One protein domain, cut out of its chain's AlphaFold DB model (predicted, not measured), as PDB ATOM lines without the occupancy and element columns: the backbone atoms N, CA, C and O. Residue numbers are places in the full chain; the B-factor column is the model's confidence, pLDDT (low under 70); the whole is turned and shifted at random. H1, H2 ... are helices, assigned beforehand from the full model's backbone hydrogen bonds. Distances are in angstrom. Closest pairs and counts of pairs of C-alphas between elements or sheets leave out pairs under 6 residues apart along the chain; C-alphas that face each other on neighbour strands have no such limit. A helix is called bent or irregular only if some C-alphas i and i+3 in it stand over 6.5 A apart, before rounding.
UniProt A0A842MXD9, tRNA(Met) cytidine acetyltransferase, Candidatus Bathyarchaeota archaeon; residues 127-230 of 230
ATOM      1  N   THR A 127     257.145 219.553 283.963       88.75
ATOM      2  CA  THR A 127     258.610 219.498 283.814       88.75
ATOM      3  C   THR A 127     259.323 220.601 284.598       88.75
ATOM      4  O   THR A 127     260.493 220.463 284.944       88.75
ATOM      5  N   TRP A 128     258.626 221.693 284.919       91.81
ATOM      6  CA  TRP A 128     259.167 222.752 285.759       91.81
ATOM      7  C   TRP A 128     259.237 222.340 287.228       91.81
ATOM      8  O   TRP A 128     258.291 221.771 287.781       91.81
ATOM      9  N   ASN A 129     260.326 222.742 287.879       90.06
ATOM     10  CA  ASN A 129     260.480 222.609 289.319       90.06
ATOM     11  C   ASN A 129     259.726 223.736 290.039       90.06
ATOM     12  O   ASN A 129     260.006 224.925 289.836       90.06
ATOM     13  N   TYR A 130     258.787 223.341 290.894       90.81
ATOM     14  CA  TYR A 130     258.233 224.182 291.955       90.81
ATOM     15  C   TYR A 130     258.697 223.598 293.277       90.81
ATOM     16  O   TYR A 130     258.617 222.384 293.452       90.81
ATOM     17  N   ALA A 131     259.200 224.448 294.166       92.75
ATOM     18  CA  ALA A 131     259.575 224.079 295.520       92.75
ATOM     19  C   ALA A 131     258.720 224.901 296.486       92.75
ATOM     20  O   ALA A 131     258.813 226.128 296.523       92.75
ATOM     21  N   VAL A 132     257.857 224.220 297.225       93.38
ATOM     22  CA  VAL A 132     257.112 224.740 298.363       93.38
ATOM     23  C   VAL A 132     257.542 223.918 299.563       93.38
ATOM     24  O   VAL A 132     257.557 222.689 299.506       93.38
ATOM     25  N   GLN A 133     257.934 224.607 300.629       91.69
ATOM     26  CA  GLN A 133     258.315 223.962 301.874       91.69
ATOM     27  C   GLN A 133     257.065 223.556 302.644       91.69
ATOM     28  O   GLN A 133     256.101 224.320 302.746       91.69
ATOM     29  N   LEU A 134     257.089 222.347 303.192       94.44
ATOM     30  CA  LEU A 134     256.056 221.908 304.110       94.44
ATOM     31  C   LEU A 134     256.281 222.574 305.468       94.44
ATOM     32  O   LEU A 134     257.348 222.435 306.058       94.44
ATOM     33  N   SER A 135     255.254 223.250 305.972       92.19
ATOM     34  CA  SER A 135     255.236 223.793 307.326       92.19
ATOM     35  C   SER A 135     254.123 223.116 308.114       92.19
ATOM     36  O   SER A 135     252.954 223.192 307.736       92.19
ATOM     37  N   LEU A 136     254.498 222.412 309.181       96.38
ATOM     38  CA  LEU A 136     253.585 221.766 310.118       96.38
ATOM     39  C   LEU A 136     253.937 222.218 311.532       96.38
ATOM     40  O   LEU A 136     255.111 222.277 311.895       96.38
ATOM     41  N   THR A 137     252.925 222.465 312.361       97.31
ATOM     42  CA  THR A 137     253.160 222.651 313.798       97.31
ATOM     43  C   THR A 137     253.629 221.337 314.445       97.31
ATOM     44  O   THR A 137     253.335 220.256 313.921       97.31
ATOM     45  N   PRO A 138     254.284 221.374 315.623       96.88
ATOM     46  CA  PRO A 138     254.662 220.154 316.346       96.88
ATOM     47  C   PRO A 138     253.476 219.210 316.606       96.88
ATOM     48  O   PRO A 138     253.589 217.999 316.419       96.88
ATOM     49  N   SER A 139     252.304 219.762 316.951       97.50
ATOM     50  CA  SER A 139     251.066 218.986 317.130       97.50
ATOM     51  C   SER A 139     250.598 218.326 315.828       97.50
ATOM     52  O   SER A 139     250.240 217.148 315.824       97.50
ATOM     53  N   GLN A 140     250.634 219.052 314.704       98.00
ATOM     54  CA  GLN A 140     250.285 218.495 313.393       98.00
ATOM     55  C   GLN A 140     251.229 217.369 312.984       98.00
ATOM     56  O   GLN A 140     250.755 216.312 312.570       98.00
ATOM     57  N   LYS A 141     252.544 217.559 313.154       97.69
ATOM     58  CA  LYS A 141     253.540 216.512 312.889       97.69
ATOM     59  C   LYS A 141     253.267 215.273 313.751       97.69
ATOM     60  O   LYS A 141     253.182 214.171 313.217       97.69
ATOM     61  N   GLY A 142     253.029 215.448 315.054       97.62
ATOM     62  CA  GLY A 142     252.706 214.346 315.966       97.62
ATOM     63  C   GLY A 142     251.458 213.554 315.553       97.62
ATOM     64  O   GLY A 142     251.505 212.326 315.466       97.62
ATOM     65  N   ARG A 143     250.348 214.239 315.241       98.12
ATOM     66  CA  ARG A 143     249.092 213.596 314.802       98.12
ATOM     67  C   ARG A 143     249.221 212.930 313.432       98.12
ATOM     68  O   ARG A 143     248.680 211.846 313.235       98.12
ATOM     69  N   LEU A 144     249.980 213.524 312.512       98.31
ATOM     70  CA  LEU A 144     250.286 212.918 311.215       98.31
ATOM     71  C   LEU A 144     251.036 211.588 311.383       98.31
ATOM     72  O   LEU A 144     250.652 210.593 310.769       98.31
ATOM     73  N   MET A 145     252.038 211.537 312.267       98.00
ATOM     74  CA  MET A 145     252.772 210.299 312.548       98.00
ATOM     75  C   MET A 145     251.898 209.237 313.223       98.00
ATOM     76  O   MET A 145     251.981 208.063 312.867       98.00
ATOM     77  N   GLN A 146     251.016 209.623 314.150       98.06
ATOM     78  CA  GLN A 146     250.041 208.694 314.738       98.06
ATOM     79  C   GLN A 146     249.065 208.141 313.687       98.06
ATOM     80  O   GLN A 146     248.751 206.950 313.702       98.06
ATOM     81  N   TYR A 147     248.621 208.975 312.741       98.12
ATOM     82  CA  TYR A 147     247.786 208.525 311.628       98.12
ATOM     83  C   TYR A 147     248.521 207.509 310.752       98.12
ATOM     84  O   TYR A 147     247.975 206.442 310.480       98.12
ATOM     85  N   VAL A 148     249.771 207.790 310.370       97.50
ATOM     86  CA  VAL A 148     250.608 206.878 309.573       97.50
ATOM     87  C   VAL A 148     250.844 205.542 310.287       97.50
ATOM     88  O   VAL A 148     250.706 204.492 309.665       97.50
ATOM     89  N   ARG A 149     251.098 205.562 311.603       96.44
ATOM     90  CA  ARG A 149     251.236 204.355 312.447       96.44
ATOM     91  C   ARG A 149     249.916 203.610 312.673       96.44
ATOM     92  O   ARG A 149     249.918 202.490 313.167       96.44
ATOM     93  N   GLY A 150     248.789 204.224 312.321       96.00
ATOM     94  CA  GLY A 150     247.457 203.650 312.469       96.00
ATOM     95  C   GLY A 150     246.858 203.754 313.870       96.00
ATOM     96  O   GLY A 150     245.801 203.172 314.094       96.00
ATOM     97  N   THR A 151     247.479 204.509 314.781       97.06
ATOM     98  CA  THR A 151     246.970 204.749 316.142       97.06
ATOM     99  C   THR A 151     245.964 205.900 316.205       97.06
ATOM    100  O   THR A 151     245.263 206.042 317.200       97.06
ATOM    101  N   LEU A 152     245.874 206.717 315.150       97.06
ATOM    102  CA  LEU A 152     244.910 207.811 315.026       97.06
ATOM    103  C   LEU A 152     244.098 207.669 313.733       97.06
ATOM    104  O   LEU A 152     244.638 207.350 312.673       97.06
ATOM    105  N   ALA A 153     242.789 207.914 313.810       96.00
ATOM    106  CA  ALA A 153     241.926 207.958 312.632       96.00
ATOM    107  C   ALA A 153     242.210 209.204 311.775       96.00
ATOM    108  O   ALA A 153     242.687 210.222 312.277       96.00
ATOM    109  N   TYR A 154     241.867 209.145 310.485       96.56
ATOM    110  CA  TYR A 154     242.065 210.257 309.546       96.56
ATOM    111  C   TYR A 154     241.469 211.571 310.059       96.56
ATOM    112  O   TYR A 154     242.099 212.616 309.950       96.56
ATOM    113  N   GLU A 155     240.275 211.520 310.642       96.62
ATOM    114  CA  GLU A 155     239.551 212.683 311.152       96.62
ATOM    115  C   GLU A 155     240.382 213.461 312.187       96.62
ATOM    116  O   GLU A 155     240.410 214.689 312.152       96.62
ATOM    117  N   GLY A 156     241.146 212.757 313.030       97.62
ATOM    118  CA  GLY A 156     242.030 213.361 314.027       97.62
ATOM    119  C   GLY A 156     243.326 213.953 313.463       97.62
ATOM    120  O   GLY A 156     244.027 214.654 314.188       97.62
ATOM    121  N   ALA A 157     243.658 213.704 312.193       97.94
ATOM    122  CA  ALA A 157     244.868 214.205 311.527       97.94
ATOM    123  C   ALA A 157     244.582 214.926 310.198       97.94
ATOM    124  O   ALA A 157     245.507 215.221 309.439       97.94
ATOM    125  N   CYS A 158     243.311 215.184 309.875       97.62
ATOM    126  CA  CYS A 158     242.910 215.580 308.527       97.62
ATOM    127  C   CYS A 158     243.490 216.936 308.097       97.62
ATOM    128  O   CYS A 158     243.823 217.103 306.927       97.62
ATOM    129  N   ASP A 159     243.674 217.877 309.023       97.50
ATOM    130  CA  ASP A 159     244.347 219.156 308.786       97.50
ATOM    131  C   ASP A 159     245.832 218.971 308.428       97.50
ATOM    132  O   ASP A 159     246.306 219.566 307.462       97.50
ATOM    133  N   ALA A 160     246.552 218.093 309.135       98.19
ATOM    134  CA  ALA A 160     247.959 217.805 308.856       98.19
ATOM    135  C   ALA A 160     248.135 217.063 307.519       98.19
ATOM    136  O   ALA A 160     249.012 217.406 306.725       98.19
ATOM    137  N   VAL A 161     247.254 216.098 307.221       98.38
ATOM    138  CA  VAL A 161     247.225 215.408 305.919       98.38
ATOM    139  C   VAL A 161     246.923 216.394 304.787       98.38
ATOM    140  O   VAL A 161     247.560 216.332 303.738       98.38
ATOM    141  N   LYS A 162     245.997 217.340 304.988       97.94
ATOM    142  CA  LYS A 162     245.710 218.401 304.010       97.94
ATOM    143  C   LYS A 162     246.928 219.284 303.746       97.94
ATOM    144  O   LYS A 162     247.206 219.552 302.584       97.94
ATOM    145  N   GLN A 163     247.675 219.695 304.775       97.88
ATOM    146  CA  GLN A 163     248.896 220.495 304.591       97.88
ATOM    147  C   GLN A 163     249.982 219.735 303.821       97.88
ATOM    148  O   GLN A 163     250.573 220.283 302.889       97.88
ATOM    149  N   LEU A 164     250.189 218.454 304.143       98.44
ATOM    150  CA  LEU A 164     251.091 217.579 303.391       98.44
ATOM    151  C   LEU A 164     250.688 217.499 301.913       98.44
ATOM    152  O   LEU A 164     251.523 217.693 301.033       98.44
ATOM    153  N   LEU A 165     249.406 217.253 301.634       98.31
ATOM    154  CA  LEU A 165     248.907 217.140 300.265       98.31
ATOM    155  C   LEU A 165     248.929 218.475 299.521       98.31
ATOM    156  O   LEU A 165     249.294 218.494 298.353       98.31
ATOM    157  N   LYS A 166     248.620 219.597 300.176       97.88
ATOM    158  CA  LYS A 166     248.770 220.933 299.586       97.88
ATOM    159  C   LYS A 166     250.220 221.173 299.171       97.88
ATOM    160  O   LYS A 166     250.461 221.573 298.037       97.88
ATOM    161  N   CYS A 167     251.184 220.869 300.041       97.62
ATOM    162  CA  CYS A 167     252.603 220.944 299.698       97.62
ATOM    163  C   CYS A 167     252.944 220.027 298.510       97.62
ATOM    164  O   CYS A 167     253.535 220.478 297.527       97.62
ATOM    165  N   HIS A 168     252.497 218.770 298.554       97.94
ATOM    166  CA  HIS A 168     252.733 217.795 297.495       97.94
ATOM    167  C   HIS A 168     252.199 218.253 296.137       97.94
ATOM    168  O   HIS A 168     252.948 218.325 295.163       97.94
ATOM    169  N   PHE A 169     250.919 218.616 296.078       97.94
ATOM    170  CA  PHE A 169     250.291 219.054 294.846       97.94
ATOM    171  C   PHE A 169     250.798 220.412 294.401       97.94
ATOM    172  O   PHE A 169     250.822 220.615 293.200       97.94
ATOM    173  N   MET A 170     251.266 221.313 295.272       97.44
ATOM    174  CA  MET A 170     251.909 222.566 294.847       97.44
ATOM    175  C   MET A 170     253.298 222.343 294.242       97.44
ATOM    176  O   MET A 170     253.649 223.006 293.259       97.44
ATOM    177  N   ASN A 171     254.053 221.370 294.753       97.25
ATOM    178  CA  ASN A 171     255.334 220.961 294.191       97.25
ATOM    179  C   ASN A 171     255.199 220.387 292.765       97.25
ATOM    180  O   ASN A 171     254.123 219.997 292.291       97.25
ATOM    181  N   SER A 172     256.305 220.412 292.025       95.56
ATOM    182  CA  SER A 172     256.403 219.932 290.641       95.56
ATOM    183  C   SER A 172     257.856 219.600 290.299       95.56
ATOM    184  O   SER A 172     258.765 220.026 291.016       95.56
ATOM    185  N   GLY A 173     258.081 218.862 289.210       92.94
ATOM    186  CA  GLY A 173     259.404 218.378 288.825       92.94
ATOM    187  C   GLY A 173     260.012 217.468 289.898       92.94
ATOM    188  O   GLY A 173     259.308 216.648 290.488       92.94
ATOM    189  N   ALA A 174     261.306 217.607 290.174       93.06
ATOM    190  CA  ALA A 174     262.020 216.732 291.112       93.06
ATOM    191  C   ALA A 174     261.499 216.807 292.563       93.06
ATOM    192  O   ALA A 174     261.655 215.861 293.325       93.06
ATOM    193  N   ASN A 175     260.816 217.894 292.937       94.88
ATOM    194  CA  ASN A 175     260.322 218.119 294.303       94.88
ATOM    195  C   ASN A 175     258.986 217.414 294.604       94.88
ATOM    196  O   ASN A 175     258.362 217.652 295.644       94.88
ATOM    197  N   ARG A 176     258.489 216.598 293.670       95.56
ATOM    198  CA  ARG A 176     257.224 215.883 293.804       95.56
ATOM    199  C   ARG A 176     257.385 214.422 293.400       95.56
ATOM    200  O   ARG A 176     257.771 214.132 292.264       95.56
ATOM    201  N   MET A 177     257.025 213.539 294.331       95.44
ATOM    202  CA  MET A 177     256.885 212.102 294.105       95.44
ATOM    203  C   MET A 177     255.861 211.826 293.000       95.44
ATOM    204  O   MET A 177     254.801 212.447 292.972       95.44
ATOM    205  N   ASP A 178     256.170 210.885 292.113       94.25
ATOM    206  CA  ASP A 178     255.220 210.425 291.104       94.25
ATOM    207  C   ASP A 178     254.266 209.392 291.713       94.25
ATOM    208  O   ASP A 178     254.693 208.425 292.349       94.25
ATOM    209  N   LEU A 179     252.968 209.622 291.533       95.06
ATOM    210  CA  LEU A 179     251.888 208.740 291.957       95.06
ATOM    211  C   LEU A 179     250.966 208.466 290.769       95.06
ATOM    212  O   LEU A 179     250.813 209.304 289.876       95.06
ATOM    213  N   ASP A 180     250.326 207.300 290.776       93.56
ATOM    214  CA  ASP A 180     249.318 206.978 289.772       93.56
ATOM    215  C   ASP A 180     248.134 207.939 289.866       93.56
ATOM    216  O   ASP A 180     247.712 208.342 290.953       93.56
ATOM    217  N   ILE A 181     247.546 208.268 288.715       92.31
ATOM    218  CA  ILE A 181     246.445 209.237 288.642       92.31
ATOM    219  C   ILE A 181     245.246 208.816 289.502       92.31
ATOM    220  O   ILE A 181     244.595 209.660 290.110       92.31
ATOM    221  N   GLU A 182     244.979 207.510 289.601       93.56
ATOM    222  CA  GLU A 182     243.902 206.972 290.433       93.56
ATOM    223  C   GLU A 182     244.179 207.201 291.928       93.56
ATOM    224  O   GLU A 182     243.279 207.554 292.690       93.56
ATOM    225  N   VAL A 183     245.437 207.061 292.346       95.25
ATOM    226  CA  VAL A 183     245.871 207.305 293.726       95.25
ATOM    227  C   VAL A 183     245.741 208.784 294.068       95.25
ATOM    228  O   VAL A 183     245.171 209.134 295.104       95.25
ATOM    229  N   GLU A 184     246.226 209.663 293.188       97.19
ATOM    230  CA  GLU A 184     246.078 211.110 293.356       97.19
ATOM    231  C   GLU A 184     244.604 211.509 293.420       97.19
ATOM    232  O   GLU A 184     244.216 212.276 294.301       97.19
ATOM    233  N   ALA A 185     243.765 210.929 292.560       97.25
ATOM    234  CA  ALA A 185     242.327 211.153 292.556       97.25
ATOM    235  C   ALA A 185     241.676 210.730 293.887       97.25
ATOM    236  O   ALA A 185     240.863 211.477 294.432       97.25
ATOM    237  N   LYS A 186     242.058 209.585 294.471       96.69
ATOM    238  CA  LYS A 186     241.577 209.147 295.799       96.69
ATOM    239  C   LYS A 186     242.010 210.109 296.912       96.69
ATOM    240  O   LYS A 186     241.189 210.472 297.762       96.69
ATOM    241  N   LEU A 187     243.276 210.545 296.902       97.88
ATOM    242  CA  LEU A 187     243.819 211.519 297.858       97.88
ATOM    243  C   LEU A 187     243.095 212.865 297.751       97.88
ATOM    244  O   LEU A 187     242.675 213.417 298.767       97.88
ATOM    245  N   ILE A 188     242.890 213.364 296.532       98.44
ATOM    246  CA  ILE A 188     242.145 214.597 296.263       98.44
ATOM    247  C   ILE A 188     240.706 214.464 296.752       98.44
ATOM    248  O   ILE A 188     240.265 215.294 297.547       98.44
ATOM    249  N   ALA A 189     239.997 213.409 296.347       97.94
ATOM    250  CA  ALA A 189     238.593 213.208 296.687       97.94
ATOM    251  C   ALA A 189     238.368 213.205 298.199       97.94
ATOM    252  O   ALA A 189     237.511 213.931 298.709       97.94
ATOM    253  N   ARG A 190     239.152 212.404 298.936       97.12
ATOM    254  CA  ARG A 190     238.986 212.315 300.386       97.12
ATOM    255  C   ARG A 190     239.469 213.577 301.083       97.12
ATOM    256  O   ARG A 190     238.763 214.080 301.959       97.12
ATOM    257  N   CYS A 191     240.672 214.037 300.753       97.88
ATOM    258  CA  CYS A 191     241.396 214.972 301.602       97.88
ATOM    259  C   CYS A 191     241.250 216.427 301.173       97.88
ATOM    260  O   CYS A 191     241.156 217.279 302.048       97.88
ATOM    261  N   LEU A 192     241.212 216.721 299.871       98.25
ATOM    262  CA  LEU A 192     241.168 218.098 299.365       98.25
ATOM    263  C   LEU A 192     239.755 218.538 298.967       98.25
ATOM    264  O   LEU A 192     239.369 219.653 299.282       98.25
ATOM    265  N   GLN A 193     238.942 217.649 298.391       98.12
ATOM    266  CA  GLN A 193     237.503 217.883 298.195       98.12
ATOM    267  C   GLN A 193     236.684 217.605 299.462       98.12
ATOM    268  O   GLN A 193     235.477 217.800 299.471       98.12
ATOM    269  N   ALA A 194     237.315 217.110 300.533       96.94
ATOM    270  CA  ALA A 194     236.675 216.800 301.813       96.94
ATOM    271  C   ALA A 194     235.476 215.827 301.732       96.94
ATOM    272  O   ALA A 194     234.666 215.773 302.661       96.94
ATOM    273  N   ARG A 195     235.371 215.006 300.675       96.69
ATOM    274  CA  ARG A 195     234.282 214.028 300.525       96.69
ATOM    275  C   ARG A 195     234.328 212.994 301.645       96.69
ATOM    276  O   ARG A 195     235.397 212.527 302.031       96.69
ATOM    277  N   SER A 196     233.165 212.585 302.140       95.44
ATOM    278  CA  SER A 196     233.051 211.502 303.122       95.44
ATOM    279  C   SER A 196     233.590 210.178 302.572       95.44
ATOM    280  O   SER A 196     233.561 209.931 301.367       95.44
ATOM    281  N   TRP A 197     233.999 209.265 303.460       93.88
ATOM    282  CA  TRP A 197     234.427 207.917 303.067       93.88
ATOM    283  C   TRP A 197     233.402 207.202 302.180       93.88
ATOM    284  O   TRP A 197     233.791 206.559 301.211       93.88
ATOM    285  N   ARG A 198     232.102 207.382 302.463       92.62
ATOM    286  CA  ARG A 198     231.003 206.832 301.659       92.62
ATOM    287  C   ARG A 198     231.013 207.371 300.227       92.62
ATOM    288  O   ARG A 198     230.923 206.591 299.283       92.62
ATOM    289  N   GLN A 199     231.148 208.686 300.063       94.50
ATOM    290  CA  GLN A 199     231.198 209.319 298.743       94.50
ATOM    291  C   GLN A 199     232.424 208.854 297.950       94.50
ATOM    292  O   GLN A 199     232.303 208.535 296.774       94.50
ATOM    293  N   VAL A 200     233.592 208.748 298.591       93.94
ATOM    294  CA  VAL A 200     234.802 208.261 297.913       93.94
ATOM    295  C   VAL A 200     234.628 206.802 297.474       93.94
ATOM    296  O   VAL A 200     234.911 206.472 296.328       93.94
ATOM    297  N   THR A 201     234.069 205.927 298.315       90.94
ATOM    298  CA  THR A 201     233.813 204.532 297.912       90.94
ATOM    299  C   THR A 201     232.808 204.389 296.774       90.94
ATOM    300  O   THR A 201     232.951 203.479 295.964       90.94
ATOM    301  N   GLN A 202     231.815 205.281 296.689       90.81
ATOM    302  CA  GLN A 202     230.846 205.291 295.589       90.81
ATOM    303  C   GLN A 202     231.512 205.656 294.260       90.81
ATOM    304  O   GLN A 202     231.249 205.009 293.252       90.81
ATOM    305  N   VAL A 203     232.407 206.647 294.275       90.50
ATOM    306  CA  VAL A 203     233.134 207.102 293.079       90.50
ATOM    307  C   VAL A 203     234.088 206.024 292.566       90.50
ATOM    308  O   VAL A 203     234.077 205.705 291.383       90.50
ATOM    309  N   PHE A 204     234.876 205.410 293.454       88.81
ATOM    310  CA  PHE A 204     235.910 204.439 293.070       88.81
ATOM    311  C   PHE A 204     235.446 202.971 293.115       88.81
ATOM    312  O   PHE A 204     236.266 202.068 292.989       88.81
ATOM    313  N   LYS A 205     234.141 202.713 293.312       77.50
ATOM    314  CA  LYS A 205     233.519 201.370 293.332       77.50
ATOM    315  C   LYS A 205     234.256 200.334 294.214       77.50
ATOM    316  O   LYS A 205     234.308 199.153 293.880       77.50
ATOM    317  N   GLY A 206     234.815 200.765 295.349       64.31
ATOM    318  CA  GLY A 206     235.626 199.934 296.257       64.31
ATOM    319  C   GLY A 206     235.020 199.746 297.657       64.31
ATOM    320  O   GLY A 206     234.112 200.473 298.061       64.31
ATOM    321  N   LYS A 207     235.546 198.792 298.446       59.16
ATOM    322  CA  LYS A 207     235.183 198.619 299.871       59.16
ATOM    323  C   LYS A 207     235.867 199.680 300.751       59.16
ATOM    324  O   LYS A 207     237.065 199.926 300.625       59.16
ATOM    325  N   SER A 208     235.127 200.255 301.704       61.38
ATOM    326  CA  SER A 208     235.572 201.384 302.547       61.38
ATOM    327  C   SER A 208     236.810 201.119 303.404       61.38
ATOM    328  O   SER A 208     237.619 202.028 303.588       61.38
ATOM    329  N   GLN A 209     236.986 199.898 303.922       61.19
ATOM    330  CA  GLN A 209     238.150 199.573 304.751       61.19
ATOM    331  C   GLN A 209     239.456 199.513 303.949       61.19
ATOM    332  O   GLN A 209     240.447 200.080 304.402       61.19
ATOM    333  N   GLY A 210     239.439 198.930 302.744       80.19
ATOM    334  CA  GLY A 210     240.616 198.883 301.867       80.19
ATOM    335  C   GLY A 210     241.099 200.281 301.476       80.19
ATOM    336  O   GLY A 210     242.295 200.560 301.519       80.19
ATOM    337  N   LEU A 211     240.157 201.195 301.224       86.38
ATOM    338  CA  LEU A 211     240.450 202.587 300.880       86.38
ATOM    339  C   LEU A 211     241.155 203.345 302.019       86.38
ATOM    340  O   LEU A 211     242.087 204.105 301.768       86.38
ATOM    341  N   LYS A 212     240.738 203.150 303.278       92.44
ATOM    342  CA  LYS A 212     241.376 203.810 304.433       92.44
ATOM    343  C   LYS A 212     242.830 203.367 304.603       92.44
ATOM    344  O   LYS A 212     243.705 204.210 304.798       92.44
ATOM    345  N   SER A 213     243.088 202.060 304.526       91.56
ATOM    346  CA  SER A 213     244.450 201.519 304.604       91.56
ATOM    347  C   SER A 213     245.315 201.956 303.423       91.56
ATOM    348  O   SER A 213     246.472 202.314 303.629       91.56
ATOM    349  N   GLU A 214     244.741 201.983 302.218       92.81
ATOM    350  CA  GLU A 214     245.406 202.441 300.997       92.81
ATOM    351  C   GLU A 214     245.833 203.912 301.129       92.81
ATOM    352  O   GLU A 214     247.019 204.223 301.020       92.81
ATOM    353  N   LEU A 215     244.903 204.814 301.472       95.12
ATOM    354  CA  LEU A 215     245.211 206.236 301.676       95.12
ATOM    355  C   LEU A 215     246.280 206.451 302.750       95.12
ATOM    356  O   LEU A 215     247.180 207.268 302.561       95.12
ATOM    357  N   ARG A 216     246.207 205.727 303.873       97.19
ATOM    358  CA  ARG A 216     247.223 205.809 304.930       97.19
ATOM    359  C   ARG A 216     248.603 205.386 304.423       97.19
ATOM    360  O   ARG A 216     249.573 206.069 304.729       97.19
ATOM    361  N   SER A 217     248.688 204.318 303.628       97.00
ATOM    362  CA  SER A 217     249.950 203.865 303.028       97.00
ATOM    363  C   SER A 217     250.555 204.921 302.100       97.00
ATOM    364  O   SER A 217     251.751 205.191 302.180       97.00
ATOM    365  N   TYR A 218     249.746 205.589 301.272       97.69
ATOM    366  CA  TYR A 218     250.254 206.666 300.418       97.69
ATOM    367  C   TYR A 218     250.657 207.913 301.205       97.69
ATOM    368  O   TYR A 218     251.684 208.512 300.902       97.69
ATOM    369  N   VAL A 219     249.915 208.279 302.253       98.06
ATOM    370  CA  VAL A 219     250.333 209.363 303.153       98.06
ATOM    371  C   VAL A 219     251.657 209.025 303.844       98.06
ATOM    372  O   VAL A 219     252.503 209.906 303.956       98.06
ATOM    373  N   ALA A 220     251.878 207.767 304.239       98.06
ATOM    374  CA  ALA A 220     253.154 207.311 304.793       98.06
ATOM    375  C   ALA A 220     254.310 207.493 303.795       98.06
ATOM    376  O   ALA A 220     255.313 208.113 304.129       98.06
ATOM    377  N   LYS A 221     254.122 207.070 302.536       97.94
ATOM    378  CA  LYS A 221     255.111 207.278 301.462       97.94
ATOM    379  C   LYS A 221     255.449 208.758 301.261       97.94
ATOM    380  O   LYS A 221     256.607 209.100 301.049       97.94
ATOM    381  N   LEU A 222     254.449 209.639 301.334       97.88
ATOM    382  CA  LEU A 222     254.668 211.082 301.233       97.88
ATOM    383  C   LEU A 222     255.412 211.641 302.455       97.88
ATOM    384  O   LEU A 222     256.277 212.494 302.293       97.88
ATOM    385  N   VAL A 223     255.106 211.162 303.663       97.44
ATOM    386  CA  VAL A 223     255.826 211.515 304.899       97.44
ATOM    387  C   VAL A 223     257.313 211.163 304.787       97.44
ATOM    388  O   VAL A 223     258.150 212.017 305.086       97.44
ATOM    389  N   ASP A 224     257.631 209.973 304.271       96.50
ATOM    390  CA  ASP A 224     259.011 209.543 304.017       96.50
ATOM    391  C   ASP A 224     259.679 210.405 302.937       96.50
ATOM    392  O   ASP A 224     260.779 210.918 303.140       96.50
ATOM    393  N   PHE A 225     258.992 210.635 301.811       96.19
ATOM    394  CA  PHE A 225     259.505 211.447 300.702       96.19
ATOM    395  C   PHE A 225     259.845 212.885 301.124       96.19
ATOM    396  O   PHE A 225     260.839 213.445 300.666       96.19
ATOM    397  N   TYR A 226     259.042 213.486 302.007       95.62
ATOM    398  CA  TYR A 226     259.267 214.840 302.522       95.62
ATOM    399  C   TYR A 226     260.125 214.884 303.800       95.62
ATOM    400  O   TYR A 226     260.224 215.941 304.422       95.62
ATOM    401  N   GLY A 227     260.759 213.769 304.190       92.25
ATOM    402  CA  GLY A 227     261.737 213.728 305.282       92.25
ATOM    403  C   GLY A 227     261.149 213.998 306.670       92.25
ATOM    404  O   GLY A 227     261.830 214.536 307.539       92.25
ATOM    405  N   LEU A 228     259.877 213.659 306.893       87.56
ATOM    406  CA  LEU A 228     259.188 213.912 308.165       87.56
ATOM    407  C   LEU A 228     259.322 212.768 309.179       87.56
ATOM    408  O   LEU A 228     258.877 212.926 310.316       87.56
ATOM    409  N   SER A 229     259.911 211.642 308.776       76.25
ATOM    410  CA  SER A 229     259.956 210.382 309.534       76.25
ATOM    411  C   SER A 229     260.948 210.365 310.709       76.25
ATOM    412  O   SER A 229     261.049 209.346 311.389       76.25
ATOM    413  N   GLY A 230     261.647 211.480 310.959       57.09
ATOM    414  CA  GLY A 230     262.538 211.703 312.107       57.09
ATOM    415  C   GLY A 230     261.874 212.409 313.282       57.09
ATOM    416  O   GLY A 230     261.059 213.337 313.044       57.09
TER     417      GLY A 230
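Overview. This is residues 127 to 230 of the 230 residues of the protein "tRNA(Met) cytidine acetyltransferase" of Candidatus Bathyarchaeota archaeon (UniProt A0A842MXD9). Five helices pack crosswise: long H5 runs along one side, H2 crosses its later part, H1 crosses H2's first half, and the H3-H4 hairpin reaches from H2 to H5's beginning. The printed part has 104 residues, helices H1 to H5 in order, no named strand, all helix, compact with a radius of gyration of the C-alphas of 13.3 A, spanning 35 by 32 by 18 A.

Along the chain. H1 is residues 138 to 149, from C-alpha (254.662, 220.154, 316.346); H2 154 to 170, 21.6 A; H3 181 to 192; H4 197 to 203; H5 208 to 225, 26.0 A, ending at (259.505, 211.447, 300.702). H2 is irregular, C-alphas 156 and 159 being 8.1 A apart, with a kink of 43 degrees near 161.

Arrangement. H1 touches H2 about perpendicular at 78 degrees, closest C-alphas Gln 140 and Ala 160, 5.1 A. H2 touches H5, closest C-alphas Val 161 and Val 219, 7.3 A. H1 and H3 are apart. Every O i to N i+4 pair is within hydrogen-bond range in H1, H3, H4 and H5; in H2, 11 of 13.

Size, cuts and confidence. The printed part has no cut and no long link. Residues 206 to 209 and 230 have pLDDT under 70.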